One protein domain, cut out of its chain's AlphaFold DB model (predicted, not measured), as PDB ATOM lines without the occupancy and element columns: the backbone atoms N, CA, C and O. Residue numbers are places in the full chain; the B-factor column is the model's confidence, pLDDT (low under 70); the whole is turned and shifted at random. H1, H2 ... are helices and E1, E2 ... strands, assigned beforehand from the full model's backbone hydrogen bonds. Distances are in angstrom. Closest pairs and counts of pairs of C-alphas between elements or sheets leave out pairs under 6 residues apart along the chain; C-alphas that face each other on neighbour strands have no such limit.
ATOM      1  N   PRO A 102      76.915 194.112 102.158       67.75
ATOM      2  CA  PRO A 102      76.757 192.884 102.935       67.75
ATOM      3  C   PRO A 102      76.164 193.224 104.304       67.75
ATOM      4  O   PRO A 102      76.397 194.327 104.796       67.75
ATOM      5  N   SER A 103      75.443 192.289 104.934       73.12
ATOM      6  CA  SER A 103      74.928 192.515 106.296       73.12
ATOM      7  C   SER A 103      76.018 193.037 107.245       73.12
ATOM      8  O   SER A 103      77.168 192.588 107.167       73.12
ATOM      9  N   ASP A 104      75.649 193.919 108.178       76.25
ATOM     10  CA  ASP A 104      76.568 194.477 109.186       76.25
ATOM     11  C   ASP A 104      77.334 193.371 109.930       76.25
ATOM     12  O   ASP A 104      78.528 193.481 110.196       76.25
ATOM     13  N   TYR A 105      76.678 192.228 110.145       82.44
ATOM     14  CA  TYR A 105      77.297 191.034 110.712       82.44
ATOM     15  C   TYR A 105      78.525 190.556 109.917       82.44
ATOM     16  O   TYR A 105      79.573 190.267 110.491       82.44
ATOM     17  N   LEU A 106      78.421 190.457 108.591       81.00
ATOM     18  CA  LEU A 106      79.537 190.038 107.740       81.00
ATOM     19  C   LEU A 106      80.634 191.105 107.680       81.00
ATOM     20  O   LEU A 106      81.821 190.764 107.671       81.00
ATOM     21  N   HIS A 107      80.232 192.377 107.676       80.06
ATOM     22  CA  HIS A 107      81.136 193.520 107.712       80.06
ATOM     23  C   HIS A 107      82.050 193.477 108.947       80.06
ATOM     24  O   HIS A 107      83.270 193.589 108.820       80.06
ATOM     25  N   GLU A 108      81.478 193.222 110.126       81.31
ATOM     26  CA  GLU A 108      82.220 193.085 111.384       81.31
ATOM     27  C   GLU A 108      83.137 191.855 111.412       81.31
ATOM     28  O   GLU A 108      84.230 191.902 111.976       81.31
ATOM     29  N   ARG A 109      82.723 190.740 110.792       84.94
ATOM     30  CA  ARG A 109      83.507 189.493 110.795       84.94
ATOM     31  C   ARG A 109      84.725 189.536 109.894       84.94
ATOM     32  O   ARG A 109      85.745 188.942 110.235       84.94
ATOM     33  N   CYS A 110      84.625 190.178 108.734       85.00
ATOM     34  CA  CYS A 110      85.764 190.318 107.840       85.00
ATOM     35  C   CYS A 110      85.665 191.602 107.005       85.00
ATOM     36  O   CYS A 110      85.171 191.560 105.871       85.00
ATOM     37  N   PRO A 111      86.231 192.722 107.490       82.12
ATOM     38  CA  PRO A 111      86.266 193.981 106.744       82.12
ATOM     39  C   PRO A 111      86.978 193.855 105.389       82.12
ATOM     40  O   PRO A 111      86.611 194.505 104.415       82.12
ATOM     41  N   ALA A 112      87.969 192.964 105.281       79.75
ATOM     42  CA  ALA A 112      88.684 192.725 104.028       79.75
ATOM     43  C   ALA A 112      87.815 192.043 102.951       79.75
ATOM     44  O   ALA A 112      88.016 192.280 101.760       79.75
ATOM     45  N   CYS A 113      86.859 191.195 103.352       78.19
ATOM     46  CA  CYS A 113      85.912 190.553 102.434       78.19
ATOM     47  C   CYS A 113      84.663 191.402 102.187       78.19
ATOM     48  O   CYS A 113      84.189 191.447 101.058       78.19
ATOM     49  N   PHE A 114      84.129 192.032 103.234       80.62
ATOM     50  CA  PHE A 114      82.770 192.584 103.246       80.62
ATOM     51  C   PHE A 114      82.710 194.079 103.592       80.62
ATOM     52  O   PHE A 114      81.634 194.662 103.565       80.62
ATOM     53  N   GLY A 115      83.849 194.706 103.901       70.69
ATOM     54  CA  GLY A 115      83.943 196.115 104.298       70.69
ATOM     55  C   GLY A 115      84.272 197.098 103.186       70.69
ATOM     56  O   GLY A 115      84.453 198.285 103.437       70.69
ATOM     57  N   ARG A 116      84.366 196.625 101.943       67.19
ATOM     58  CA  ARG A 116      84.558 197.499 100.788       67.19
ATOM     59  C   ARG A 116      83.214 197.835 100.156       67.19
ATOM     60  O   ARG A 116      82.390 196.949  99.948       67.19
ATOM     61  N   SER A 117      83.046 199.095  99.760       60.53
ATOM     62  CA  SER A 117      81.887 199.572  98.992       60.53
ATOM     63  C   SER A 117      81.690 198.816  97.669       60.53
ATOM     64  O   SER A 117      80.582 198.756  97.152       60.53
ATOM     65  N   ASN A 118      82.747 198.174  97.157       62.06
ATOM     66  CA  ASN A 118      82.767 197.317  95.971       62.06
ATOM     67  C   ASN A 118      83.121 195.850  96.295       62.06
ATOM     68  O   ASN A 118      84.007 195.259  95.674       62.06
ATOM     69  N   TRP A 119      82.472 195.251  97.300       63.94
ATOM     70  CA  TRP A 119      82.710 193.843  97.660       63.94
ATOM     71  C   TRP A 119      82.400 192.862  96.509       63.94
ATOM     72  O   TRP A 119      83.084 191.843  96.397       63.94
ATOM     73  N   ARG A 120      81.457 193.187  95.607       63.38
ATOM     74  CA  ARG A 120      81.309 192.509  94.307       63.38
ATOM     75  C   ARG A 120      82.274 193.126  93.294       63.38
ATOM     76  O   ARG A 120      82.187 194.313  92.988       63.38
ATOM     77  N   LYS A 121      83.201 192.324  92.762       59.75
ATOM     78  CA  LYS A 121      84.134 192.759  91.711       59.75
ATOM     79  C   LYS A 121      83.532 192.454  90.341       59.75
ATOM     80  O   LYS A 121      83.390 191.287  90.010       59.75
ATOM     81  N   GLU A 122      83.273 193.476  89.524       56.84
ATOM     82  CA  GLU A 122      82.683 193.342  88.171       56.84
ATOM     83  C   GLU A 122      83.475 192.397  87.235       56.84
ATOM     84  O   GLU A 122      82.925 191.850  86.289       56.84
ATOM     85  N   GLN A 123      84.760 192.164  87.517       55.84
ATOM     86  CA  GLN A 123      85.651 191.316  86.713       55.84
ATOM     87  C   GLN A 123      85.640 189.831  87.107       55.84
ATOM     88  O   GLN A 123      86.213 189.013  86.391       55.84
ATOM     89  N   ILE A 124      85.056 189.465  88.256       58.22
ATOM     90  CA  ILE A 124      85.045 188.079  88.738       58.22
ATOM     91  C   ILE A 124      83.599 187.703  89.073       58.22
ATOM     92  O   ILE A 124      83.027 188.305  89.977       58.22
ATOM     93  N   PRO A 125      83.014 186.676  88.431       65.88
ATOM     94  CA  PRO A 125      81.609 186.297  88.614       65.88
ATOM     95  C   PRO A 125      81.330 185.601  89.962       65.88
ATOM     96  O   PRO A 125      80.364 184.857  90.092       65.88
ATOM     97  N   VAL A 126      82.188 185.788  90.972       65.69
ATOM     98  CA  VAL A 126      82.047 185.176  92.297       65.69
ATOM     99  C   VAL A 126      81.842 186.256  93.353       65.69
ATOM    100  O   VAL A 126      82.686 187.127  93.554       65.69
ATOM    101  N   ASP A 127      80.729 186.160  94.075       68.88
ATOM    102  CA  ASP A 127      80.370 187.126  95.117       68.88
ATOM    103  C   ASP A 127      81.218 186.974  96.385       68.88
ATOM    104  O   ASP A 127      81.524 187.945  97.073       68.88
ATOM    105  N   CYS A 128      81.584 185.739  96.734       74.06
ATOM    106  CA  CYS A 128      82.467 185.449  97.859       74.06
ATOM    107  C   CYS A 128      83.045 184.033  97.759       74.06
ATOM    108  O   CYS A 128      82.381 183.114  97.283       74.06
ATOM    109  N   VAL A 129      84.252 183.844  98.295       82.31
ATOM    110  CA  VAL A 129      84.872 182.524  98.475       82.31
ATOM    111  C   VAL A 129      84.866 182.191  99.963       82.31
ATOM    112  O   VAL A 129      85.360 182.979 100.777       82.31
ATOM    113  N   VAL A 130      84.300 181.034 100.304       87.62
ATOM    114  CA  VAL A 130      84.171 180.534 101.677       87.62
ATOM    115  C   VAL A 130      84.665 179.093 101.777       87.62
ATOM    116  O   VAL A 130      84.575 178.329 100.815       87.62
ATOM    117  N   CYS A 131      85.179 178.720 102.944       88.50
ATOM    118  CA  CYS A 131      85.635 177.374 103.267       88.50
ATOM    119  C   CYS A 131      84.732 176.783 104.353       88.50
ATOM    120  O   CYS A 131      84.404 177.461 105.323       88.50
ATOM    121  N   ILE A 132      84.331 175.522 104.195       87.69
ATOM    122  CA  ILE A 132      83.573 174.786 105.211       87.69
ATOM    123  C   ILE A 132      84.513 173.767 105.834       87.69
ATOM    124  O   ILE A 132      85.033 172.911 105.118       87.69
ATOM    125  N   ASP A 133      84.700 173.842 107.149       83.00
ATOM    126  CA  ASP A 133      85.491 172.864 107.893       83.00
ATOM    127  C   ASP A 133      84.701 172.248 109.048       83.00
ATOM    128  O   ASP A 133      83.877 172.894 109.693       83.00
ATOM    129  N   ALA A 134      84.957 170.971 109.312       78.06
ATOM    130  CA  ALA A 134      84.308 170.216 110.369       78.06
ATOM    131  C   ALA A 134      85.347 169.756 111.393       78.06
ATOM    132  O   ALA A 134      86.139 168.848 111.135       78.06
ATOM    133  N   CYS A 135      85.270 170.310 112.599       73.12
ATOM    134  CA  CYS A 135      86.135 169.939 113.704       73.12
ATOM    135  C   CYS A 135      85.477 168.846 114.567       73.12
ATOM    136  O   CYS A 135      84.502 169.071 115.291       73.12
ATOM    137  N   PHE A 136      86.024 167.628 114.485       64.44
ATOM    138  CA  PHE A 136      85.531 166.428 115.186       64.44
ATOM    139  C   PHE A 136      86.144 166.229 116.579       64.44
ATOM    140  O   PHE A 136      85.837 165.235 117.242       64.44
ATOM    141  N   THR A 137      87.045 167.115 117.001       56.03
ATOM    142  CA  THR A 137      87.788 167.000 118.265       56.03
ATOM    143  C   THR A 137      87.148 167.794 119.406       56.03
ATOM    144  O   THR A 137      87.441 167.513 120.565       56.03
ATOM    145  N   GLN A 138      86.226 168.718 119.113       55.88
ATOM    146  CA  GLN A 138      85.544 169.529 120.123       55.88
ATOM    147  C   GLN A 138      84.324 168.807 120.713       55.88
ATOM    148  O   GLN A 138      83.368 168.506 120.002       55.88
ATOM    149  N   LYS A 139      84.343 168.565 122.030       55.28
ATOM    150  CA  LYS A 139      83.247 167.943 122.794       55.28
ATOM    151  C   LYS A 139      82.715 168.933 123.831       55.28
ATOM    152  O   LYS A 139      83.502 169.486 124.590       55.28
ATOM    153  N   SER A 140      81.396 169.131 123.896       53.44
ATOM    154  CA  SER A 140      80.756 169.925 124.961       53.44
ATOM    155  C   SER A 140      79.973 169.013 125.898       53.44
ATOM    156  O   SER A 140      79.068 168.297 125.461       53.44
ATOM    157  N   SER A 141      80.325 169.032 127.185       50.06
ATOM    158  CA  SER A 141      79.635 168.268 128.233       50.06
ATOM    159  C   SER A 141      78.191 168.756 128.420       50.06
ATOM    160  O   SER A 141      77.899 169.933 128.214       50.06
ATOM    161  N   LYS A 142      77.283 167.856 128.823       44.09
ATOM    162  CA  LYS A 142      75.859 168.151 129.088       44.09
ATOM    163  C   LYS A 142      75.603 168.984 130.349       44.09
ATOM    164  O   LYS A 142      74.444 169.217 130.666       44.09
ATOM    165  N   PHE A 196      77.504 163.769 126.067       41.81
ATOM    166  CA  PHE A 196      77.778 165.061 125.417       41.81
ATOM    167  C   PHE A 196      76.543 165.557 124.649       41.81
ATOM    168  O   PHE A 196      75.889 164.764 123.973       41.81
ATOM    169  N   SER A 197      76.175 166.837 124.792       48.06
ATOM    170  CA  SER A 197      75.026 167.451 124.090       48.06
ATOM    171  C   SER A 197      75.394 167.870 122.668       48.06
ATOM    172  O   SER A 197      74.605 167.687 121.747       48.06
ATOM    173  N   ASN A 198      76.618 168.368 122.485       50.16
ATOM    174  CA  ASN A 198      77.191 168.673 121.179       50.16
ATOM    175  C   ASN A 198      78.382 167.753 120.953       50.16
ATOM    176  O   ASN A 198      79.308 167.700 121.765       50.16
ATOM    177  N   THR A 199      78.350 167.022 119.845       55.62
ATOM    178  CA  THR A 199      79.396 166.048 119.545       55.62
ATOM    179  C   THR A 199      80.569 166.717 118.818       55.62
ATOM    180  O   THR A 199      81.669 166.173 118.887       55.62
ATOM    181  N   ARG A 200      80.337 167.800 118.038       68.69
ATOM    182  CA  ARG A 200      81.293 168.371 117.051       68.69
ATOM    183  C   ARG A 200      80.921 169.817 116.643       68.69
ATOM    184  O   ARG A 200      79.770 170.207 116.840       68.69
ATOM    185  N   LEU A 201      81.836 170.569 116.014       76.12
ATOM    186  CA  LEU A 201      81.547 171.868 115.365       76.12
ATOM    187  C   LEU A 201      81.757 171.822 113.849       76.12
ATOM    188  O   LEU A 201      82.726 171.236 113.373       76.12
ATOM    189  N   MET A 202      80.869 172.474 113.104       83.75
ATOM    190  CA  MET A 202      81.066 172.818 111.694       83.75
ATOM    191  C   MET A 202      81.236 174.334 111.583       83.75
ATOM    192  O   MET A 202      80.493 175.077 112.223       83.75
ATOM    193  N   VAL A 203      82.191 174.790 110.784       88.00
ATOM    194  CA  VAL A 203      82.578 176.196 110.658       88.00
ATOM    195  C   VAL A 203      82.480 176.627 109.204       88.00
ATOM    196  O   VAL A 203      82.907 175.895 108.313       88.00
ATOM    197  N   LEU A 204      81.950 177.827 108.975       89.00
ATOM    198  CA  LEU A 204      82.091 178.545 107.712       89.00
ATOM    199  C   LEU A 204      83.125 179.662 107.887       89.00
ATOM    200  O   LEU A 204      82.931 180.563 108.704       89.00
ATOM    201  N   LEU A 205      84.203 179.599 107.114       89.81
ATOM    202  CA  LEU A 205      85.308 180.555 107.095       89.81
ATOM    203  C   LEU A 205      85.276 181.362 105.795       89.81
ATOM    204  O   LEU A 205      84.871 180.850 104.750       89.81
ATOM    205  N   CYS A 206      85.738 182.607 105.821       87.38
ATOM    206  CA  CYS A 206      86.041 183.339 104.590       87.38
ATOM    207  C   CYS A 206      87.453 183.005 104.072       87.38
ATOM    208  O   CYS A 206      88.260 182.385 104.761       87.38
ATOM    209  N   ARG A 207      87.800 183.497 102.877       82.44
ATOM    210  CA  ARG A 207      89.158 183.391 102.301       82.44
ATOM    211  C   ARG A 207      90.292 184.025 103.128       82.44
ATOM    212  O   ARG A 207      91.451 183.829 102.785       82.44
ATOM    213  N   HIS A 208      89.969 184.830 104.140       85.56
ATOM    214  CA  HIS A 208      90.929 185.434 105.071       85.56
ATOM    215  C   HIS A 208      90.939 184.723 106.434       85.56
ATOM    216  O   HIS A 208      91.370 185.311 107.420       85.56
ATOM    217  N   ASP A 209      90.421 183.493 106.496       82.81
ATOM    218  CA  ASP A 209      90.388 182.663 107.706       82.81
ATOM    219  C   ASP A 209      89.557 183.259 108.863       82.81
ATOM    220  O   ASP A 209      89.701 182.901 110.028       82.81
ATOM    221  N   CYS A 210      88.637 184.183 108.557       84.94
ATOM    222  CA  CYS A 210      87.709 184.722 109.549       84.94
ATOM    223  C   CYS A 210      86.470 183.827 109.669       84.94
ATOM    224  O   CYS A 210      85.828 183.497 108.666       84.94
ATOM    225  N   VAL A 211      86.092 183.492 110.905       87.62
ATOM    226  CA  VAL A 211      84.890 182.704 111.214       87.62
ATOM    227  C   VAL A 211      83.626 183.519 110.959       87.62
ATOM    228  O   VAL A 211      83.327 184.459 111.703       87.62
ATOM    229  N   LEU A 212      82.857 183.099 109.953       87.25
ATOM    230  CA  LEU A 212      81.548 183.659 109.633       87.25
ATOM    231  C   LEU A 212      80.472 183.046 110.528       87.25
ATOM    232  O   LEU A 212      79.817 183.772 111.261       87.25
ATOM    233  N   TRP A 213      80.345 181.715 110.548       88.81
ATOM    234  CA  TRP A 213      79.374 181.022 111.404       88.81
ATOM    235  C   TRP A 213      79.895 179.692 111.931       88.81
ATOM    236  O   TRP A 213      80.760 179.051 111.334       88.81
ATOM    237  N   LEU A 214      79.308 179.275 113.054       87.81
ATOM    238  CA  LEU A 214      79.536 177.991 113.702       87.81
ATOM    239  C   LEU A 214      78.199 177.263 113.839       87.81
ATOM    240  O   LEU A 214      77.217 177.848 114.293       87.81
ATOM    241  N   ALA A 215      78.175 175.981 113.496       83.94
ATOM    242  CA  ALA A 215      77.046 175.098 113.729       83.94
ATOM    243  C   ALA A 215      77.446 173.987 114.705       83.94
ATOM    244  O   ALA A 215      78.384 173.219 114.465       83.94
ATOM    245  N   ASN A 216      76.700 173.889 115.806       81.00
ATOM    246  CA  ASN A 216      76.813 172.778 116.741       81.00
ATOM    247  C   ASN A 216      76.246 171.511 116.093       81.00
ATOM    248  O   ASN A 216      75.065 171.450 115.750       81.00
ATOM    249  N   MET A 217      77.072 170.475 115.968       76.31
ATOM    250  CA  MET A 217      76.609 169.166 115.525       76.31
ATOM    251  C   MET A 217      76.115 168.362 116.728       76.31
ATOM    252  O   MET A 217      76.893 167.911 117.574       76.31
ATOM    253  N   THR A 218      74.806 168.166 116.787       70.19
ATOM    254  CA  THR A 218      74.101 167.432 117.850       70.19
ATOM    255  C   THR A 218      73.920 165.947 117.536       70.19
ATOM    256  O   THR A 218      73.543 165.177 118.414       70.19
ATOM    257  N   SER A 219      74.214 165.514 116.304       64.69
ATOM    258  CA  SER A 219      74.095 164.113 115.893       64.69
ATOM    259  C   SER A 219      75.419 163.516 115.414       64.69
ATOM    260  O   SER A 219      76.288 164.203 114.877       64.69
ATOM    261  N   ALA A 220      75.575 162.208 115.616       55.91
ATOM    262  CA  ALA A 220      76.730 161.466 115.139       55.91
ATOM    263  C   ALA A 220      76.711 161.326 113.605       55.91
ATOM    264  O   ALA A 220      75.705 160.939 113.014       55.91
ATOM    265  N   GLY A 221      77.843 161.633 112.966       54.28
ATOM    266  CA  GLY A 221      78.052 161.496 111.517       54.28
ATOM    267  C   GLY A 221      78.499 162.794 110.839       54.28
ATOM    268  O   GLY A 221      78.340 163.880 111.390       54.28
ATOM    269  N   LYS A 222      79.110 162.684 109.652       58.28
ATOM    270  CA  LYS A 222      79.357 163.823 108.750       58.28
ATOM    271  C   LYS A 222      78.083 164.075 107.949       58.28
ATOM    272  O   LYS A 222      77.956 163.588 106.831       58.28
ATOM    273  N   LYS A 223      77.098 164.745 108.543       71.19
ATOM    274  CA  LYS A 223      75.835 165.010 107.846       71.19
ATOM    275  C   LYS A 223      75.942 166.295 107.028       71.19
ATOM    276  O   LYS A 223      76.313 167.340 107.557       71.19
ATOM    277  N   GLN A 224      75.593 166.208 105.748       78.75
ATOM    278  CA  GLN A 224      75.679 167.324 104.801       78.75
ATOM    279  C   GLN A 224      74.748 168.491 105.164       78.75
ATOM    280  O   GLN A 224      75.057 169.629 104.834       78.75
ATOM    281  N   HIS A 225      73.662 168.247 105.909       82.19
ATOM    282  CA  HIS A 225      72.709 169.299 106.277       82.19
ATOM    283  C   HIS A 225      73.328 170.437 107.105       82.19
ATOM    284  O   HIS A 225      72.863 171.564 107.000       82.19
ATOM    285  N   TYR A 226      74.389 170.188 107.886       82.62
ATOM    286  CA  TYR A 226      75.087 171.264 108.605       82.62
ATOM    287  C   TYR A 226      75.827 172.198 107.640       82.62
ATOM    288  O   TYR A 226      75.813 173.409 107.829       82.62
ATOM    289  N   ALA A 227      76.439 171.641 106.592       84.94
ATOM    290  CA  ALA A 227      77.074 172.431 105.542       84.94
ATOM    291  C   ALA A 227      76.024 173.205 104.730       84.94
ATOM    292  O   ALA A 227      76.192 174.399 104.503       84.94
ATOM    293  N   LEU A 228      74.909 172.555 104.369       85.19
ATOM    294  CA  LEU A 228      73.802 173.199 103.656       85.19
ATOM    295  C   LEU A 228      73.189 174.349 104.467       85.19
ATOM    296  O   LEU A 228      73.002 175.425 103.915       85.19
ATOM    297  N   ALA A 229      72.967 174.174 105.773       85.81
ATOM    298  CA  ALA A 229      72.435 175.228 106.641       85.81
ATOM    299  C   ALA A 229      73.377 176.442 106.750       85.81
ATOM    300  O   ALA A 229      72.919 177.583 106.787       85.81
ATOM    301  N   LEU A 230      74.697 176.220 106.780       86.50
ATOM    302  CA  LEU A 230      75.687 177.305 106.777       86.50
ATOM    303  C   LEU A 230      75.702 178.061 105.439       86.50
ATOM    304  O   LEU A 230      75.795 179.287 105.433       86.50
ATOM    305  N   ILE A 231      75.577 177.346 104.317       86.19
ATOM    306  CA  ILE A 231      75.471 177.949 102.979       86.19
ATOM    307  C   ILE A 231      74.163 178.737 102.845       86.19
ATOM    308  O   ILE A 231      74.163 179.860 102.350       86.19
ATOM    309  N   GLU A 232      73.053 178.186 103.329       85.44
ATOM    310  CA  GLU A 232      71.756 178.856 103.318       85.44
ATOM    311  C   GLU A 232      71.793 180.148 104.147       85.44
ATOM    312  O   GLU A 232      71.345 181.196 103.685       85.44
ATOM    313  N   LYS A 233      72.418 180.117 105.332       84.44
ATOM    314  CA  LYS A 233      72.623 181.317 106.158       84.44
ATOM    315  C   LYS A 233      73.491 182.372 105.480       84.44
ATOM    316  O   LYS A 233      73.205 183.562 105.615       84.44
ATOM    317  N   LEU A 234      74.504 181.957 104.723       85.06
ATOM    318  CA  LEU A 234      75.294 182.869 103.899       85.06
ATOM    319  C   LEU A 234      74.445 183.512 102.789       85.06
ATOM    320  O   LEU A 234      74.611 184.695 102.516       85.06
ATOM    321  N   HIS A 235      73.533 182.774 102.153       80.06
ATOM    322  CA  HIS A 235      72.646 183.344 101.132       80.06
ATOM    323  C   HIS A 235      71.609 184.305 101.714       80.06
ATOM    324  O   HIS A 235      71.401 185.370 101.146       80.06
ATOM    325  N   GLN A 236      71.023 183.983 102.871       79.25
ATOM    326  CA  GLN A 236      70.042 184.842 103.551       79.25
ATOM    327  C   GLN A 236      70.621 186.190 104.016       79.25
ATOM    328  O   GLN A 236      69.874 187.136 104.234       79.25
ATOM    329  N   THR A 237      71.938 186.273 104.221       70.62
ATOM    330  CA  THR A 237      72.628 187.468 104.745       70.62
ATOM    331  C   THR A 237      73.278 188.326 103.659       70.62
ATOM    332  O   THR A 237      73.810 189.402 103.951       70.62
ATOM    333  N   LYS A 238      73.230 187.867 102.405       65.19
ATOM    334  CA  LYS A 238      73.549 188.684 101.236       65.19
ATOM    335  C   LYS A 238      72.306 189.483 100.831       65.19
ATOM    336  O   LYS A 238      71.201 188.955 100.946       65.19
ATOM    337  N   PRO A 239      72.462 190.719 100.329       57.50
ATOM    338  CA  PRO A 239      71.344 191.448  99.744       57.50
ATOM    339  C   PRO A 239      70.769 190.616  98.592       57.50
ATOM    340  O   PRO A 239      71.494 190.237  97.664       57.50
TER     341      PRO A 239
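This is residues 102 to 142 and 196 to 239 of the 243 residues of an uncharacterized protein of Hydnomerulius pinastri MD-312 (UniProt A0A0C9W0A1). A twisted sheet of three antiparallel strands, E1, E3 and E4, has one long helix, H3, slantwise over one face; two short helices, H1 and H2, sit near the end of the sheet where E1 begins and E3 ends. Beyond that end the loop of residues 121 to 126 sticks out, and at the far end short E2 pairs with residues 140 to 141 beside the cut, making the whole a rod. The printed part has 85 residues with three named helices and four named strands, in the order H1 H2 E1 E2 E3 E4 H3, of mixed class; the sheet runs E1, E3, E4. It is only just loose, close to compact, with a radius of gyration of the C-alphas of 14.5 A, and spans 46 by 22 by 19 A.

H1 is residues 104 to 109, 8.7 A from first to last C-alpha, and begins with C-alpha 104 at (76.568, 194.477, 109.186). H2 is residues 111 to 114, 5.1 A. E1 is residues 130 to 135, 16.1 A, beginning with C-alpha 130 at (84.171, 180.534, 101.677). After the cut come E2, residues 196 to 198, 5.6 A, and E3, residues 200 to 206, 20.0 A. E4 is residues 211 to 217, 16.4 A. H3 is residues 224 to 236, 18.4 A, ending with C-alpha 236 at (70.042, 184.842, 103.551).

E3 is the inner strand of the sheet, which is only just strongly twisted, with C-alphas up to 4.0 A off its best plane. E1 and E3 are antiparallel at 161 degrees, with N 131 and O 205 2.8 A apart, within hydrogen-bond range. E3 and E4 form a hairpin, also at 161 degrees, with N 202 and O 215 at 2.9 A. H3 is on the sheet in two layers, helix on one face, at a height over the sheet of 8.9 A. It lies over E3 and E4, at 32 degrees to E4 on the local plane, only just slantwise to the strands. The closest C-alphas of H3 and E4 are those of Ala 215 and Tyr 226, 6.7 A. H1 only grazes the sheet with residues 105 to 109; its closest C-alpha pair with E4 is Arg 109 and Leu 212, 6.3 A. H1 and H2 only just touch, with 3 pairs of C-alphas within 8 A, and only at the corner; the closest are those of His 107 and Phe 114, 4.8 A. H2 is not on the sheet. E2 runs on into E3 at 22 degrees and is apart from H3. In H1 and H3 every O i to N i+4 pair is within hydrogen-bond range; H2 is too short for one.

The two C-alphas farthest apart are those of Gln 123 and Lys 142, 49.3 A. Residues 143 to 195 are not printed, and C-alphas 142 and 196 are 5.2 A apart across the cut. The link H2 to E1, 15 residues, is long. The mean pLDDT of the printed part is 73.5; residues under 70 include 116 to 127, 136 to 142 and 196 to 200.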